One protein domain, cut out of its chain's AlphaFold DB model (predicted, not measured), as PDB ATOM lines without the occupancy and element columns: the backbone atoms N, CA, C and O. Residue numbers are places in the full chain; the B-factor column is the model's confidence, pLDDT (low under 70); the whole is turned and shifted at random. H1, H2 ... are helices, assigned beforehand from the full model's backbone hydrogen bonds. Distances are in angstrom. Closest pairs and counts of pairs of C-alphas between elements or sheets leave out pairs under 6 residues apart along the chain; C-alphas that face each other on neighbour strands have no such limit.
ATOM      1  N   THR A   2      23.742  43.584 -39.288       82.12
ATOM      2  CA  THR A   2      22.874  43.228 -38.140       82.12
ATOM      3  C   THR A   2      23.690  42.906 -36.884       82.12
ATOM      4  O   THR A   2      24.869  42.565 -36.990       82.12
ATOM      5  N   GLN A   3      23.070  42.954 -35.695       81.75
ATOM      6  CA  GLN A   3      23.741  42.580 -34.439       81.75
ATOM      7  C   GLN A   3      24.293  41.146 -34.484       81.75
ATOM      8  O   GLN A   3      25.447  40.906 -34.139       81.75
ATOM      9  N   LYS A   4      23.508  40.212 -35.034       81.06
ATOM     10  CA  LYS A   4      23.895  38.806 -35.227       81.06
ATOM     11  C   LYS A   4      25.178  38.652 -36.051       81.06
ATOM     12  O   LYS A   4      25.975  37.746 -35.818       81.06
ATOM     13  N   GLU A   5      25.385  39.535 -37.021       78.06
ATOM     14  CA  GLU A   5      26.560  39.519 -37.885       78.06
ATOM     15  C   GLU A   5      27.801  40.082 -37.183       78.06
ATOM     16  O   GLU A   5      28.890  39.529 -37.327       78.06
ATOM     17  N   ILE A   6      27.637  41.109 -36.346       78.50
ATOM     18  CA  ILE A   6      28.706  41.654 -35.496       78.50
ATOM     19  C   ILE A   6      29.153  40.630 -34.458       78.50
ATOM     20  O   ILE A   6      30.357  40.451 -34.271       78.50
ATOM     21  N   ASP A   7      28.215  39.932 -33.822       74.94
ATOM     22  CA  ASP A   7      28.523  38.909 -32.822       74.94
ATOM     23  C   ASP A   7      29.292  37.740 -33.452       74.94
ATOM     24  O   ASP A   7      30.304  37.289 -32.907       74.94
ATOM     25  N   ARG A   8      28.890  37.322 -34.661       78.94
ATOM     26  CA  ARG A   8      29.606  36.315 -35.456       78.94
ATOM     27  C   ARG A   8      31.031  36.765 -35.796       78.94
ATOM     28  O   ARG A   8      31.984  36.042 -35.514       78.94
ATOM     29  N   ILE A   9      31.190  37.970 -36.355       72.81
ATOM     30  CA  ILE A   9      32.510  38.517 -36.713       72.81
ATOM     31  C   ILE A   9      33.379  38.655 -35.459       72.81
ATOM     32  O   ILE A   9      34.552  38.305 -35.489       72.81
ATOM     33  N   SER A  10      32.820  39.122 -34.341       67.50
ATOM     34  CA  SER A  10      33.532  39.265 -33.070       67.50
ATOM     35  C   SER A  10      34.054  37.925 -32.538       67.50
ATOM     36  O   SER A  10      35.207  37.855 -32.101       67.50
ATOM     37  N   GLY A  11      33.250  36.860 -32.618       60.69
ATOM     38  CA  GLY A  11      33.647  35.509 -32.205       60.69
ATOM     39  C   GLY A  11      34.791  34.927 -33.042       60.69
ATOM     40  O   GLY A  11      35.663  34.243 -32.508       60.69
ATOM     41  N   GLU A  12      34.834  35.251 -34.335       65.06
ATOM     42  CA  GLU A  12      35.836  34.749 -35.288       65.06
ATOM     43  C   GLU A  12      37.086  35.651 -35.397       65.06
ATOM     44  O   GLU A  12      38.146  35.223 -35.863       65.06
ATOM     45  N   ALA A  13      36.986  36.911 -34.966       59.31
ATOM     46  CA  ALA A  13      37.999  37.936 -35.183       59.31
ATOM     47  C   ALA A  13      39.212  37.820 -34.244       59.31
ATOM     48  O   ALA A  13      39.112  37.535 -33.041       59.31
ATOM     49  N   THR A  14      40.393  38.150 -34.783       56.50
ATOM     50  CA  THR A  14      41.617  38.287 -33.984       56.50
ATOM     51  C   THR A  14      41.530  39.491 -33.038       56.50
ATOM     52  O   THR A  14      40.706  40.387 -33.211       56.50
ATOM     53  N   VAL A  15      42.420  39.575 -32.043       52.44
ATOM     54  CA  VAL A  15      42.435  40.694 -31.074       52.44
ATOM     55  C   VAL A  15      42.565  42.068 -31.754       52.44
ATOM     56  O   VAL A  15      41.986  43.050 -31.287       52.44
ATOM     57  N   LYS A  16      43.329  42.153 -32.854       49.12
ATOM     58  CA  LYS A  16      43.481  43.396 -33.628       49.12
ATOM     59  C   LYS A  16      42.179  43.731 -34.357       49.12
ATOM     60  O   LYS A  16      41.724  44.870 -34.280       49.12
ATOM     61  N   ASP A  17      41.563  42.731 -34.975       67.19
ATOM     62  CA  ASP A  17      40.338  42.894 -35.758       67.19
ATOM     63  C   ASP A  17      39.143  43.236 -34.863       67.19
ATOM     64  O   ASP A  17      38.347  44.093 -35.222       67.19
ATOM     65  N   ARG A  18      39.078  42.703 -33.634       68.25
ATOM     66  CA  ARG A  18      38.063  43.096 -32.641       68.25
ATOM     67  C   ARG A  18      38.197  44.530 -32.158       68.25
ATOM     68  O   ARG A  18      37.191  45.185 -31.909       68.25
ATOM     69  N   ARG A  19      39.422  45.053 -32.041       67.62
ATOM     70  CA  ARG A  19      39.630  46.475 -31.728       67.62
ATOM     71  C   ARG A  19      39.123  47.359 -32.869       67.62
ATOM     72  O   ARG A  19      38.471  48.361 -32.593       67.62
ATOM     73  N   SER A  20      39.418  46.995 -34.115       74.19
ATOM     74  CA  SER A  20      38.910  47.709 -35.292       74.19
ATOM     75  C   SER A  20      37.390  47.600 -35.410       74.19
ATOM     76  O   SER A  20      36.738  48.614 -35.618       74.19
ATOM     77  N   LEU A  21      36.821  46.414 -35.176       80.00
ATOM     78  CA  LEU A  21      35.379  46.177 -35.155       80.00
ATOM     79  C   LEU A  21      34.693  47.033 -34.089       80.00
ATOM     80  O   LEU A  21      33.719  47.705 -34.390       80.00
ATOM     81  N   ARG A  22      35.237  47.097 -32.867       79.94
ATOM     82  CA  ARG A  22      34.720  47.990 -31.819       79.94
ATOM     83  C   ARG A  22      34.705  49.450 -32.253       79.94
ATOM     84  O   ARG A  22      33.693  50.107 -32.058       79.94
ATOM     85  N   LYS A  23      35.800  49.941 -32.843       82.00
ATOM     86  CA  LYS A  23      35.867  51.318 -33.356       82.00
ATOM     87  C   LYS A  23      34.838  51.558 -34.459       82.00
ATOM     88  O   LYS A  23      34.189  52.591 -34.442       82.00
ATOM     89  N   ALA A  24      34.666  50.603 -35.372       84.12
ATOM     90  CA  ALA A  24      33.680  50.692 -36.443       84.12
ATOM     91  C   ALA A  24      32.242  50.707 -35.900       84.12
ATOM     92  O   ALA A  24      31.446  51.534 -36.321       84.12
ATOM     93  N   VAL A  25      31.919  49.853 -34.923       86.56
ATOM     94  CA  VAL A  25      30.594  49.832 -34.281       86.56
ATOM     95  C   VAL A  25      30.336  51.117 -33.491       86.56
ATOM     96  O   VAL A  25      29.252  51.680 -33.582       86.56
ATOM     97  N   GLN A  26      31.337  51.623 -32.765       86.06
ATOM     98  CA  GLN A  26      31.246  52.913 -32.072       86.06
ATOM     99  C   GLN A  26      31.042  54.074 -33.048       86.06
ATOM    100  O   GLN A  26      30.202  54.927 -32.795       86.06
ATOM    101  N   PHE A  27      31.764  54.077 -34.169       85.38
ATOM    102  CA  PHE A  27      31.619  55.081 -35.219       85.38
ATOM    103  C   PHE A  27      30.229  55.043 -35.863       85.38
ATOM    104  O   PHE A  27      29.598  56.080 -35.997       85.38
ATOM    105  N   LEU A  28      29.712  53.855 -36.194       86.31
ATOM    106  CA  LEU A  28      28.369  53.702 -36.765       86.31
ATOM    107  C   LEU A  28      27.261  54.106 -35.792       86.31
ATOM    108  O   LEU A  28      26.269  54.691 -36.212       86.31
ATOM    109  N   ASN A  29      27.429  53.807 -34.501       87.06
ATOM    110  CA  ASN A  29      26.513  54.292 -33.475       87.06
ATOM    111  C   ASN A  29      26.596  55.818 -33.330       87.06
ATOM    112  O   ASN A  29      25.557  56.440 -33.189       87.06
ATOM    113  N   GLY A  30      27.792  56.411 -33.424       84.31
ATOM    114  CA  GLY A  30      27.970  57.868 -33.437       84.31
ATOM    115  C   GLY A  30      27.269  58.528 -34.626       84.31
ATOM    116  O   GLY A  30      26.435  59.393 -34.426       84.31
ATOM    117  N   LEU A  31      27.483  58.022 -35.847       81.94
ATOM    118  CA  LEU A  31      26.795  58.515 -37.051       81.94
ATOM    119  C   LEU A  31      25.266  58.414 -36.964       81.94
ATOM    120  O   LEU A  31      24.559  59.201 -37.583       81.94
ATOM    121  N   ARG A  32      24.749  57.422 -36.230       79.75
ATOM    122  CA  ARG A  32      23.317  57.301 -35.948       79.75
ATOM    123  C   ARG A  32      22.863  58.350 -34.933       79.75
ATOM    124  O   ARG A  32      21.784  58.906 -35.090       79.75
ATOM    125  N   ASP A  33      23.650  58.590 -33.894       78.25
ATOM    126  CA  ASP A  33      23.344  59.601 -32.883       78.25
ATOM    127  C   ASP A  33      23.370  61.023 -33.520       78.25
ATOM    128  O   ASP A  33      22.564  61.872 -33.145       78.25
ATOM    129  N   ASP A  34      24.166  61.221 -34.582       72.69
ATOM    130  CA  ASP A  34      24.284  62.458 -35.379       72.69
ATOM    131  C   ASP A  34      23.292  62.551 -36.573       72.69
ATOM    132  O   ASP A  34      23.392  63.450 -37.413       72.69
ATOM    133  N   LEU A  35      22.296  61.653 -36.672       65.94
ATOM    134  CA  LEU A  35      21.322  61.584 -37.788       65.94
ATOM    135  C   LEU A  35      20.484  62.856 -38.008       65.94
ATOM    136  O   LEU A  35      19.811  62.968 -39.032       65.94
ATOM    137  N   LEU A  36      20.510  63.802 -37.067       56.44
ATOM    138  CA  LEU A  36      19.853  65.101 -37.208       56.44
ATOM    139  C   LEU A  36      20.520  65.995 -38.265       56.44
ATOM    140  O   LEU A  36      19.860  66.892 -38.783       56.44
ATOM    141  N   GLU A  37      21.787  65.750 -38.609       60.56
ATOM    142  CA  GLU A  37      22.552  66.628 -39.503       60.56
ATOM    143  C   GLU A  37      22.635  66.125 -40.956       60.56
ATOM    144  O   GLU A  37      22.898  66.928 -41.850       60.56
ATOM    145  N   ILE A  38      22.398  64.829 -41.228       71.75
ATOM    146  CA  ILE A  38      22.515  64.241 -42.583       71.75
ATOM    147  C   ILE A  38      21.454  63.136 -42.811       71.75
ATOM    148  O   ILE A  38      21.744  61.941 -42.661       71.75
ATOM    149  N   PRO A  39      20.211  63.500 -43.184       72.75
ATOM    150  CA  PRO A  39      19.098  62.560 -43.362       72.75
ATOM    151  C   PRO A  39      19.338  61.480 -44.429       72.75
ATOM    152  O   PRO A  39      18.801  60.375 -44.330       72.75
ATOM    153  N   GLU A  40      20.170  61.756 -45.436       77.38
ATOM    154  CA  GLU A  40      20.483  60.838 -46.539       77.38
ATOM    155  C   GLU A  40      21.211  59.571 -46.067       77.38
ATOM    156  O   GLU A  40      21.149  58.527 -46.722       77.38
ATOM    157  N   LEU A  41      21.875  59.624 -44.909       71.88
ATOM    158  CA  LEU A  41      22.584  58.478 -44.340       71.88
ATOM    159  C   LEU A  41      21.651  57.482 -43.640       71.88
ATOM    160  O   LEU A  41      22.056  56.339 -43.410       71.88
ATOM    161  N   ALA A  42      20.397  57.853 -43.358       73.06
ATOM    162  CA  ALA A  42      19.446  57.010 -42.631       73.06
ATOM    163  C   ALA A  42      19.209  55.648 -43.304       73.06
ATOM    164  O   ALA A  42      19.138  54.629 -42.620       73.06
ATOM    165  N   ALA A  43      19.166  55.605 -44.641       79.81
ATOM    166  CA  ALA A  43      18.971  54.370 -45.406       79.81
ATOM    167  C   ALA A  43      20.196  53.431 -45.395       79.81
ATOM    168  O   ALA A  43      20.082  52.249 -45.727       79.81
ATOM    169  N   HIS A  44      21.372  53.946 -45.026       78.94
ATOM    170  CA  HIS A  44      22.644  53.220 -45.047       78.94
ATOM    171  C   HIS A  44      23.144  52.828 -43.652       78.94
ATOM    172  O   HIS A  44      24.072  52.020 -43.533       78.94
ATOM    173  N   LEU A  45      22.531  53.367 -42.599       79.25
ATOM    174  CA  LEU A  45      22.869  53.059 -41.217       79.25
ATOM    175  C   LEU A  45      22.040  51.879 -40.676       79.25
ATOM    176  O   LEU A  45      20.953  51.576 -41.167       79.25
ATOM    177  N   PRO A  46      22.549  51.162 -39.660       79.12
ATOM    178  CA  PRO A  46      21.790  50.114 -38.984       79.12
ATOM    179  C   PRO A  46      20.486  50.656 -38.376       79.12
ATOM    180  O   PRO A  46      20.494  51.686 -37.700       79.12
ATOM    181  N   ALA A  47      19.383  49.921 -38.564       77.81
ATOM    182  CA  ALA A  47      18.052  50.290 -38.067       77.81
ATOM    183  C   ALA A  47      17.977  50.393 -36.532       77.81
ATOM    184  O   ALA A  47      17.224  51.208 -35.997       77.81
ATOM    185  N   GLU A  48      18.850  49.684 -35.814       83.38
ATOM    186  CA  GLU A  48      18.993  49.737 -34.353       83.38
ATOM    187  C   GLU A  48      20.430  50.058 -33.933       83.38
ATOM    188  O   GLU A  48      21.383  49.817 -34.680       83.38
ATOM    189  N   ARG A  49      20.589  50.597 -32.717       83.50
ATOM    190  CA  ARG A  49      21.908  50.806 -32.117       83.50
ATOM    191  C   ARG A  49      22.568  49.448 -31.903       83.50
ATOM    192  O   ARG A  49      21.997  48.562 -31.277       83.50
ATOM    193  N   LEU A  50      23.787  49.300 -32.397       86.94
ATOM    194  CA  LEU A  50      24.511  48.040 -32.327       86.94
ATOM    195  C   LEU A  50      25.245  47.927 -30.987       86.94
ATOM    196  O   LEU A  50      25.867  48.883 -30.519       86.94
ATOM    197  N   HIS A  51      25.242  46.748 -30.376       84.88
ATOM    198  CA  HIS A  51      26.050  46.480 -29.196       84.88
ATOM    199  C   HIS A  51      27.531  46.459 -29.568       84.88
ATOM    200  O   HIS A  51      27.978  45.703 -30.434       84.88
ATOM    201  N   VAL A  52      28.312  47.287 -28.873       76.44
ATOM    202  CA  VAL A  52      29.769  47.297 -29.008       76.44
ATOM    203  C   VAL A  52      30.304  45.971 -28.460       76.44
ATOM    204  O   VAL A  52      30.066  45.674 -27.287       76.44
ATOM    205  N   PRO A  53      31.063  45.189 -29.250       68.81
ATOM    206  CA  PRO A  53      31.619  43.931 -28.776       68.81
ATOM    207  C   PRO A  53      32.408  44.095 -27.474       68.81
ATOM    208  O   PRO A  53      33.159  45.071 -27.296       68.81
ATOM    209  N   ALA A  54      32.274  43.105 -26.586       63.41
ATOM    210  CA  ALA A  54      33.039  43.040 -25.348       63.41
ATOM    211  C   ALA A  54      34.533  43.279 -25.629       63.41
ATOM    212  O   ALA A  54      35.079  42.884 -26.667       63.41
ATOM    213  N   GLY A  55      35.187  44.023 -24.735       60.59
ATOM    214  CA  GLY A  55      36.615  44.314 -24.859       60.59
ATOM    215  C   GLY A  55      37.442  43.037 -24.862       60.59
ATOM    216  O   GLY A  55      36.945  41.959 -24.551       60.59
ATOM    217  N   SER A  56      38.728  43.145 -25.198       65.88
ATOM    218  CA  SER A  56      39.611  42.007 -24.938       65.88
ATOM    219  C   SER A  56      39.574  41.702 -23.446       65.88
ATOM    220  O   SER A  56      39.721  42.629 -22.650       65.88
ATOM    221  N   SER A  57      39.496  40.426 -23.074       74.25
ATOM    222  CA  SER A  57      39.526  39.987 -21.669       74.25
ATOM    223  C   SER A  57      40.904  40.178 -21.022       74.25
ATOM    224  O   SER A  57      41.231  39.574 -20.004       74.25
TER     225      SER A  57
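This is residues 2 to 57 of the 501 residues of an uncharacterized protein of Pontivivens sp. MT2928 (UniProt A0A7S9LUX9). A short helix, H1, leads through a tight turn into a longer helix, H2, which runs back beside it with a loose fit; from the far end of H2 the unnamed residues 34 to 57 loop out and then return along H2 toward its first residues. The printed part has 56 residues, with two named helices, H1 then H2, and no named strand; the class is all helix. It is a rod spanning 36 by 17 by 13 A, only just compact and close to loose, with a radius of gyration of the C-alphas of 12.2 A.

H1, residues 3 to 12, begins at C-alpha 3 (23.741, 42.580, -34.439) and is 14.4 A long. H2, residues 15 to 33, is 26.9 A long and ends at C-alpha 33 (23.344, 59.601, -32.883).

H1 and H2 are close but not clearly touching; their closest C-alphas, of Ser 10 and Arg 18, are 5.9 A apart. They run opposite ways at a shallow tilt of 17 degrees. In H1 and H2 every O i to N i+4 pair is within hydrogen-bond range.

The two C-alphas farthest apart, of Glu 40 and Ser 57, are 37.6 A apart. The printed part has no cut. The link from H1 to H2 is tight. Mean pLDDT of the printed part is 74.3, with residues 10 to 19, 35 to 37 and 53 to 56 under 70.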